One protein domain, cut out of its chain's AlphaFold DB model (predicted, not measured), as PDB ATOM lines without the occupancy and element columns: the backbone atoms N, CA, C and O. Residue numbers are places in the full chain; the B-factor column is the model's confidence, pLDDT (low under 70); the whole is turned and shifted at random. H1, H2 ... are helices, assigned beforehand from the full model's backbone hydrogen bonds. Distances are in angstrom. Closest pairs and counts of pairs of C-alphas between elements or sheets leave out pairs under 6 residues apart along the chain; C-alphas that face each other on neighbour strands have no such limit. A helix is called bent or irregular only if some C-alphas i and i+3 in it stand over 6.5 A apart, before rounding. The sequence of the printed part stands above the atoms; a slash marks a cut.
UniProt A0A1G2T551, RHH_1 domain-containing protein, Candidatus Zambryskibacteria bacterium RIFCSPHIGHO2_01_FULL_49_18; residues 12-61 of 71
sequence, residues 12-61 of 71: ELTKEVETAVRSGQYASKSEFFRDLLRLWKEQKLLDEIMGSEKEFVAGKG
ATOM      1  N   GLU A  12      -8.561 -85.506 108.962       96.94
ATOM      2  CA  GLU A  12      -7.485 -84.950 109.789       96.94
ATOM      3  C   GLU A  12      -7.680 -85.296 111.268       96.94
ATOM      4  O   GLU A  12      -6.829 -85.953 111.861       96.94
ATOM      5  N   LEU A  13      -8.863 -85.009 111.815       94.50
ATOM      6  CA  LEU A  13      -9.210 -85.365 113.193       94.50
ATOM      7  C   LEU A  13      -9.150 -86.876 113.435       94.50
ATOM      8  O   LEU A  13      -8.709 -87.330 114.487       94.50
ATOM      9  N   THR A  14      -9.534 -87.688 112.447       94.81
ATOM     10  CA  THR A  14      -9.420 -89.149 112.567       94.81
ATOM     11  C   THR A  14      -7.962 -89.587 112.739       94.81
ATOM     12  O   THR A  14      -7.683 -90.470 113.554       94.81
ATOM     13  N   LYS A  15      -7.021 -88.959 112.019       95.38
ATOM     14  CA  LYS A  15      -5.581 -89.231 112.153       95.38
ATOM     15  C   LYS A  15      -5.045 -88.807 113.519       95.38
ATOM     16  O   LYS A  15      -4.236 -89.533 114.097       95.38
ATOM     17  N   GLU A  16      -5.500 -87.675 114.046       92.94
ATOM     18  CA  GLU A  16      -5.120 -87.215 115.387       92.94
ATOM     19  C   GLU A  16      -5.565 -88.209 116.464       92.94
ATOM     20  O   GLU A  16      -4.745 -88.651 117.270       92.94
ATOM     21  N   VAL A  17      -6.826 -88.653 116.413       93.25
ATOM     22  CA  VAL A  17      -7.351 -89.663 117.347       93.25
ATOM     23  C   VAL A  17      -6.571 -90.969 117.244       93.25
ATOM     24  O   VAL A  17      -6.231 -91.576 118.257       93.25
ATOM     25  N   GLU A  18      -6.248 -91.419 116.032       93.25
ATOM     26  CA  GLU A  18      -5.433 -92.622 115.863       93.25
ATOM     27  C   GLU A  18      -4.030 -92.470 116.437       93.25
ATOM     28  O   GLU A  18      -3.523 -93.412 117.041       93.25
ATOM     29  N   THR A  19      -3.416 -91.301 116.287       93.81
ATOM     30  CA  THR A  19      -2.088 -91.021 116.837       93.81
ATOM     31  C   THR A  19      -2.116 -91.030 118.365       93.81
ATOM     32  O   THR A  19      -1.267 -91.671 118.978       93.81
ATOM     33  N   ALA A  20      -3.130 -90.410 118.979       90.44
ATOM     34  CA  ALA A  20      -3.318 -90.396 120.430       90.44
ATOM     35  C   ALA A  20      -3.583 -91.794 121.020       90.44
ATOM     36  O   ALA A  20      -3.131 -92.116 122.115       90.44
ATOM     37  N   VAL A  21      -4.287 -92.660 120.287       93.19
ATOM     38  CA  VAL A  21      -4.475 -94.062 120.694       93.19
ATOM     39  C   VAL A  21      -3.166 -94.848 120.542       93.19
ATOM     40  O   VAL A  21      -2.784 -95.592 121.442       93.19
ATOM     41  N   ARG A  22      -2.441 -94.666 119.428       90.06
ATOM     42  CA  ARG A  22      -1.171 -95.367 119.150       90.06
ATOM     43  C   ARG A  22      -0.028 -94.953 120.073       90.06
ATOM     44  O   ARG A  22       0.847 -95.776 120.317       90.06
ATOM     45  N   SER A  23      -0.030 -93.728 120.601       87.62
ATOM     46  CA  SER A  23       0.972 -93.265 121.572       87.62
ATOM     47  C   SER A  23       0.876 -93.971 122.935       87.62
ATOM     48  O   SER A  23       1.676 -93.696 123.825       87.62
ATOM     49  N   GLY A  24      -0.071 -94.905 123.095       72.88
ATOM     50  CA  GLY A  24      -0.194 -95.782 124.259       72.88
ATOM     51  C   GLY A  24      -1.028 -95.195 125.394       72.88
ATOM     52  O   GLY A  24      -1.200 -95.853 126.416       72.88
ATOM     53  N   GLN A  25      -1.576 -93.989 125.223       78.38
ATOM     54  CA  GLN A  25      -2.374 -93.331 126.261       78.38
ATOM     55  C   GLN A  25      -3.813 -93.856 126.348       78.38
ATOM     56  O   GLN A  25      -4.450 -93.710 127.387       78.38
ATOM     57  N   TYR A  26      -4.327 -94.511 125.299       89.25
ATOM     58  CA  TYR A  26      -5.709 -94.992 125.265       89.25
ATOM     59  C   TYR A  26      -5.822 -96.405 124.696       89.25
ATOM     60  O   TYR A  26      -5.282 -96.714 123.639       89.25
ATOM     61  N   ALA A  27      -6.614 -97.257 125.354       89.81
ATOM     62  CA  ALA A  27      -6.837 -98.640 124.923       89.81
ATOM     63  C   ALA A  27      -7.704 -98.766 123.651       89.81
ATOM     64  O   ALA A  27      -7.720 -99.807 123.000       89.81
ATOM     65  N   SER A  28      -8.482 -97.733 123.307       93.12
ATOM     66  CA  SER A  28      -9.316 -97.700 122.099       93.12
ATOM     67  C   SER A  28      -9.734 -96.272 121.746       93.12
ATOM     68  O   SER A  28      -9.736 -95.394 122.610       93.12
ATOM     69  N   LYS A  29     -10.208 -96.060 120.509       93.25
ATOM     70  CA  LYS A  29     -10.851 -94.797 120.097       93.25
ATOM     71  C   LYS A  29     -12.017 -94.434 121.024       93.25
ATOM     72  O   LYS A  29     -12.176 -93.283 121.406       93.25
ATOM     73  N   SER A  30     -12.819 -95.420 121.433       93.81
ATOM     74  CA  SER A  30     -13.938 -95.176 122.347       93.81
ATOM     75  C   SER A  30     -13.485 -94.736 123.739       93.81
ATOM     76  O   SER A  30     -14.211 -93.990 124.384       93.81
ATOM     77  N   GLU A  31     -12.321 -95.191 124.211       93.19
ATOM     78  CA  GLU A  31     -11.761 -94.742 125.492       93.19
ATOM     79  C   GLU A  31     -11.284 -93.295 125.404       93.19
ATOM     80  O   GLU A  31     -11.649 -92.492 126.255       93.19
ATOM     81  N   PHE A  32     -10.595 -92.944 124.316       93.81
ATOM     82  CA  PHE A  32     -10.213 -91.563 124.019       93.81
ATOM     83  C   PHE A  32     -11.421 -90.610 124.058       93.81
ATOM     84  O   PHE A  32     -11.411 -89.612 124.773       93.81
ATOM     85  N   PHE A  33     -12.517 -90.942 123.363       94.38
ATOM     86  CA  PHE A  33     -13.715 -90.091 123.380       94.38
ATOM     87  C   PHE A  33     -14.418 -90.048 124.743       94.38
ATOM     88  O   PHE A  33     -15.008 -89.026 125.094       94.38
ATOM     89  N   ARG A  34     -14.381 -91.137 125.524       93.06
ATOM     90  CA  ARG A  34     -14.931 -91.145 126.890       93.06
ATOM     91  C   ARG A  34     -14.155 -90.213 127.813       93.06
ATOM     92  O   ARG A  34     -14.779 -89.541 128.632       93.06
ATOM     93  N   ASP A  35     -12.838 -90.183 127.675       93.12
ATOM     94  CA  ASP A  35     -11.974 -89.291 128.437       93.12
ATOM     95  C   ASP A  35     -12.186 -87.829 128.030       93.12
ATOM     96  O   ASP A  35     -12.451 -86.982 128.877       93.12
ATOM     97  N   LEU A  36     -12.257 -87.550 126.725       92.94
ATOM     98  CA  LEU A  36     -12.587 -86.215 126.220       92.94
ATOM     99  C   LEU A  36     -13.925 -85.693 126.774       92.94
ATOM    100  O   LEU A  36     -14.030 -84.541 127.192       92.94
ATOM    101  N   LEU A  37     -14.955 -86.547 126.824       93.62
ATOM    102  CA  LEU A  37     -16.247 -86.199 127.421       93.62
ATOM    103  C   LEU A  37     -16.151 -85.930 128.926       93.62
ATOM    104  O   LEU A  37     -16.937 -85.139 129.449       93.62
ATOM    105  N   ARG A  38     -15.238 -86.603 129.630       94.00
ATOM    106  CA  ARG A  38     -14.994 -86.374 131.054       94.00
ATOM    107  C   ARG A  38     -14.332 -85.017 131.269       94.00
ATOM    108  O   ARG A  38     -14.887 -84.216 132.012       94.00
ATOM    109  N   LEU A  39     -13.256 -84.733 130.542       93.81
ATOM    110  CA  LEU A  39     -12.551 -83.450 130.592       93.81
ATOM    111  C   LEU A  39     -13.487 -82.277 130.278       93.81
ATOM    112  O   LEU A  39     -13.506 -81.277 130.991       93.81
ATOM    113  N   TRP A  40     -14.340 -82.422 129.260       94.56
ATOM    114  CA  TRP A  40     -15.340 -81.405 128.933       94.56
ATOM    115  C   TRP A  40     -16.329 -81.149 130.084       94.56
ATOM    116  O   TRP A  40     -16.662 -79.999 130.374       94.56
ATOM    117  N   LYS A  41     -16.789 -82.205 130.771       94.44
ATOM    118  CA  LYS A  41     -17.674 -82.064 131.940       94.44
ATOM    119  C   LYS A  41     -16.966 -81.423 133.126       94.44
ATOM    120  O   LYS A  41     -17.582 -80.620 133.817       94.44
ATOM    121  N   GLU A  42     -15.711 -81.784 133.365       95.19
ATOM    122  CA  GLU A  42     -14.903 -81.229 134.451       95.19
ATOM    123  C   GLU A  42     -14.672 -79.732 134.258       95.19
ATOM    124  O   GLU A  42     -14.895 -78.967 135.193       95.19
ATOM    125  N   GLN A  43     -14.341 -79.296 133.038       94.25
ATOM    126  CA  GLN A  43     -14.210 -77.869 132.737       94.25
ATOM    127  C   GLN A  43     -15.525 -77.125 132.975       94.25
ATOM    128  O   GLN A  43     -15.539 -76.083 133.623       94.25
ATOM    129  N   LYS A  44     -16.648 -77.683 132.506       94.69
ATOM    130  CA  LYS A  44     -17.960 -77.070 132.723       94.69
ATOM    131  C   LYS A  44     -18.290 -76.942 134.216       94.69
ATOM    132  O   LYS A  44     -18.787 -75.905 134.643       94.69
ATOM    133  N   LEU A  45     -18.000 -77.977 135.005       94.94
ATOM    134  CA  LEU A  45     -18.198 -77.953 136.454       94.94
ATOM    135  C   LEU A  45     -17.322 -76.883 137.120       94.94
ATOM    136  O   LEU A  45     -17.796 -76.167 137.999       94.94
ATOM    137  N   LEU A  46     -16.062 -76.761 136.699       95.19
ATOM    138  CA  LEU A  46     -15.158 -75.729 137.196       95.19
ATOM    139  C   LEU A  46     -15.710 -74.326 136.915       95.19
ATOM    140  O   LEU A  46     -15.761 -73.499 137.824       95.19
ATOM    141  N   ASP A  47     -16.179 -74.078 135.692       95.00
ATOM    142  CA  ASP A  47     -16.763 -72.791 135.306       95.00
ATOM    143  C   ASP A  47     -18.013 -72.457 136.143       95.00
ATOM    144  O   ASP A  47     -18.183 -71.317 136.585       95.00
ATOM    145  N   GLU A  48     -18.863 -73.452 136.420       95.44
ATOM    146  CA  GLU A  48     -20.047 -73.310 137.277       95.44
ATOM    147  C   GLU A  48     -19.670 -72.970 138.730       95.44
ATOM    148  O   GLU A  48     -20.249 -72.052 139.318       95.44
ATOM    149  N   ILE A  49     -18.668 -73.650 139.301       95.75
ATOM    150  CA  ILE A  49     -18.171 -73.378 140.660       95.75
ATOM    151  C   ILE A  49     -17.587 -71.968 140.746       95.75
ATOM    152  O   ILE A  49     -17.956 -71.202 141.635       95.75
ATOM    153  N   MET A  50     -16.723 -71.593 139.799       95.50
ATOM    154  CA  MET A  50     -16.123 -70.257 139.761       95.50
ATOM    155  C   MET A  50     -17.180 -69.159 139.596       95.50
ATOM    156  O   MET A  50     -17.046 -68.069 140.157       95.50
ATOM    157  N   GLY A  51     -18.237 -69.425 138.823       95.00
ATOM    158  CA  GLY A  51     -19.399 -68.548 138.732       95.00
ATOM    159  C   GLY A  51     -20.096 -68.394 140.083       95.00
ATOM    160  O   GLY A  51     -20.315 -67.271 140.536       95.00
ATOM    161  N   SER A  52     -20.368 -69.512 140.757       92.75
ATOM    162  CA  SER A  52     -21.012 -69.528 142.073       92.75
ATOM    163  C   SER A  52     -20.197 -68.783 143.138       92.75
ATOM    164  O   SER A  52     -20.760 -67.981 143.884       92.75
ATOM    165  N   GLU A  53     -18.872 -68.956 143.173       92.56
ATOM    166  CA  GLU A  53     -17.992 -68.209 144.082       92.56
ATOM    167  C   GLU A  53     -18.083 -66.698 143.853       92.56
ATOM    168  O   GLU A  53     -18.230 -65.932 144.807       92.56
ATOM    169  N   LYS A  54     -18.055 -66.252 142.591       94.50
ATOM    170  CA  LYS A  54     -18.205 -64.828 142.254       94.50
ATOM    171  C   LYS A  54     -19.550 -64.277 142.715       94.50
ATOM    172  O   LYS A  54     -19.606 -63.167 143.238       94.50
ATOM    173  N   GLU A  55     -20.632 -65.033 142.544       93.81
ATOM    174  CA  GLU A  55     -21.960 -64.634 143.017       93.81
ATOM    175  C   GLU A  55     -22.038 -64.561 144.543       93.81
ATOM    176  O   GLU A  55     -22.634 -63.627 145.086       93.81
ATOM    177  N   PHE A  56     -21.399 -65.503 145.236       92.38
ATOM    178  CA  PHE A  56     -21.316 -65.506 146.689       92.38
ATOM    179  C   PHE A  56     -20.561 -64.274 147.206       92.38
ATOM    180  O   PHE A  56     -21.074 -63.563 148.070       92.38
ATOM    181  N   VAL A  57     -19.395 -63.961 146.623       91.69
ATOM    182  CA  VAL A  57     -18.604 -62.755 146.942       91.69
ATOM    183  C   VAL A  57     -19.373 -61.470 146.614       91.69
ATOM    184  O   VAL A  57     -19.297 -60.504 147.367       91.69
ATOM    185  N   ALA A  58     -20.170 -61.461 145.543       93.81
ATOM    186  CA  ALA A  58     -21.047 -60.342 145.192       93.81
ATOM    187  C   ALA A  58     -22.266 -60.182 146.129       93.81
ATOM    188  O   ALA A  58     -23.120 -59.332 145.880       93.81
ATOM    189  N   GLY A  59     -22.378 -60.993 147.187       91.31
ATOM    190  CA  GLY A  59     -23.433 -60.896 148.196       91.31
ATOM    191  C   GLY A  59     -24.749 -61.571 147.809       91.31
ATOM    192  O   GLY A  59     -25.743 -61.407 148.513       91.31
ATOM    193  N   LYS A  60     -24.783 -62.344 146.714       91.62
ATOM    194  CA  LYS A  60     -25.974 -63.108 146.299       91.62
ATOM    195  C   LYS A  60     -26.124 -64.435 147.053       91.62
ATOM    196  O   LYS A  60     -27.167 -65.075 146.965       91.62
ATOM    197  N   GLY A  61     -25.089 -64.853 147.782       87.12
ATOM    198  CA  GLY A  61     -25.094 -66.055 148.614       87.12
ATOM    199  C   GLY A  61     -25.544 -65.796 150.053       87.12
ATOM    200  O   GLY A  61     -25.477 -64.677 150.558       87.12
TER     201      GLY A  61
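This is residues 12 to 61 of the 71 residues of the protein "RHH_1 domain-containing protein" of Candidatus Zambryskibacteria bacterium RIFCSPHIGHO2_01_FULL_49_18 (UniProt A0A1G2T551). A short helix, H1, meets one end of a long helix, H2, at nearly a right angle, making an L. H2 makes the longest axis, and its residues 36 to 51 and 54 to 59 stick out free of H1. The printed part has 50 residues with two named helices, H1 then H2, and no named strand; the class is all helix. The whole is extended, with a radius of gyration of the C-alphas of 17.1 A, and spans 50 by 20 by 14 A.

H1 is residues 12 to 25, from C-alpha 12 at (-7.485, -84.950, 109.789), 19.2 A from first to last C-alpha. It is irregular: C-alphas 22 and 25 are 7.5 A apart. H2 is residues 29 to 60, 43.8 A long from first to last C-alpha, ending with C-alpha 60 at (-25.974, -63.108, 146.299). It is irregular too: C-alphas 57 and 60 are 7.4 A apart.

H1, with residues 17 to 21 alone, touches residues 29 to 32 of H2; the closest C-alphas, of Val 21 and Lys 29, are 6.4 A apart. Their lines are about perpendicular, at 86 degrees. O i to N i+4 pairs are within hydrogen-bond range in 8 of 10 cases in H1 and 27 of 28 in H2.

The two C-alphas farthest apart, of Arg 22 and Gly 59, are 50.3 A apart. The link from H1 to H2 is tight, and the printed part has no cut. The mean pLDDT of the printed part is 92.6, and no printed residue is under 70.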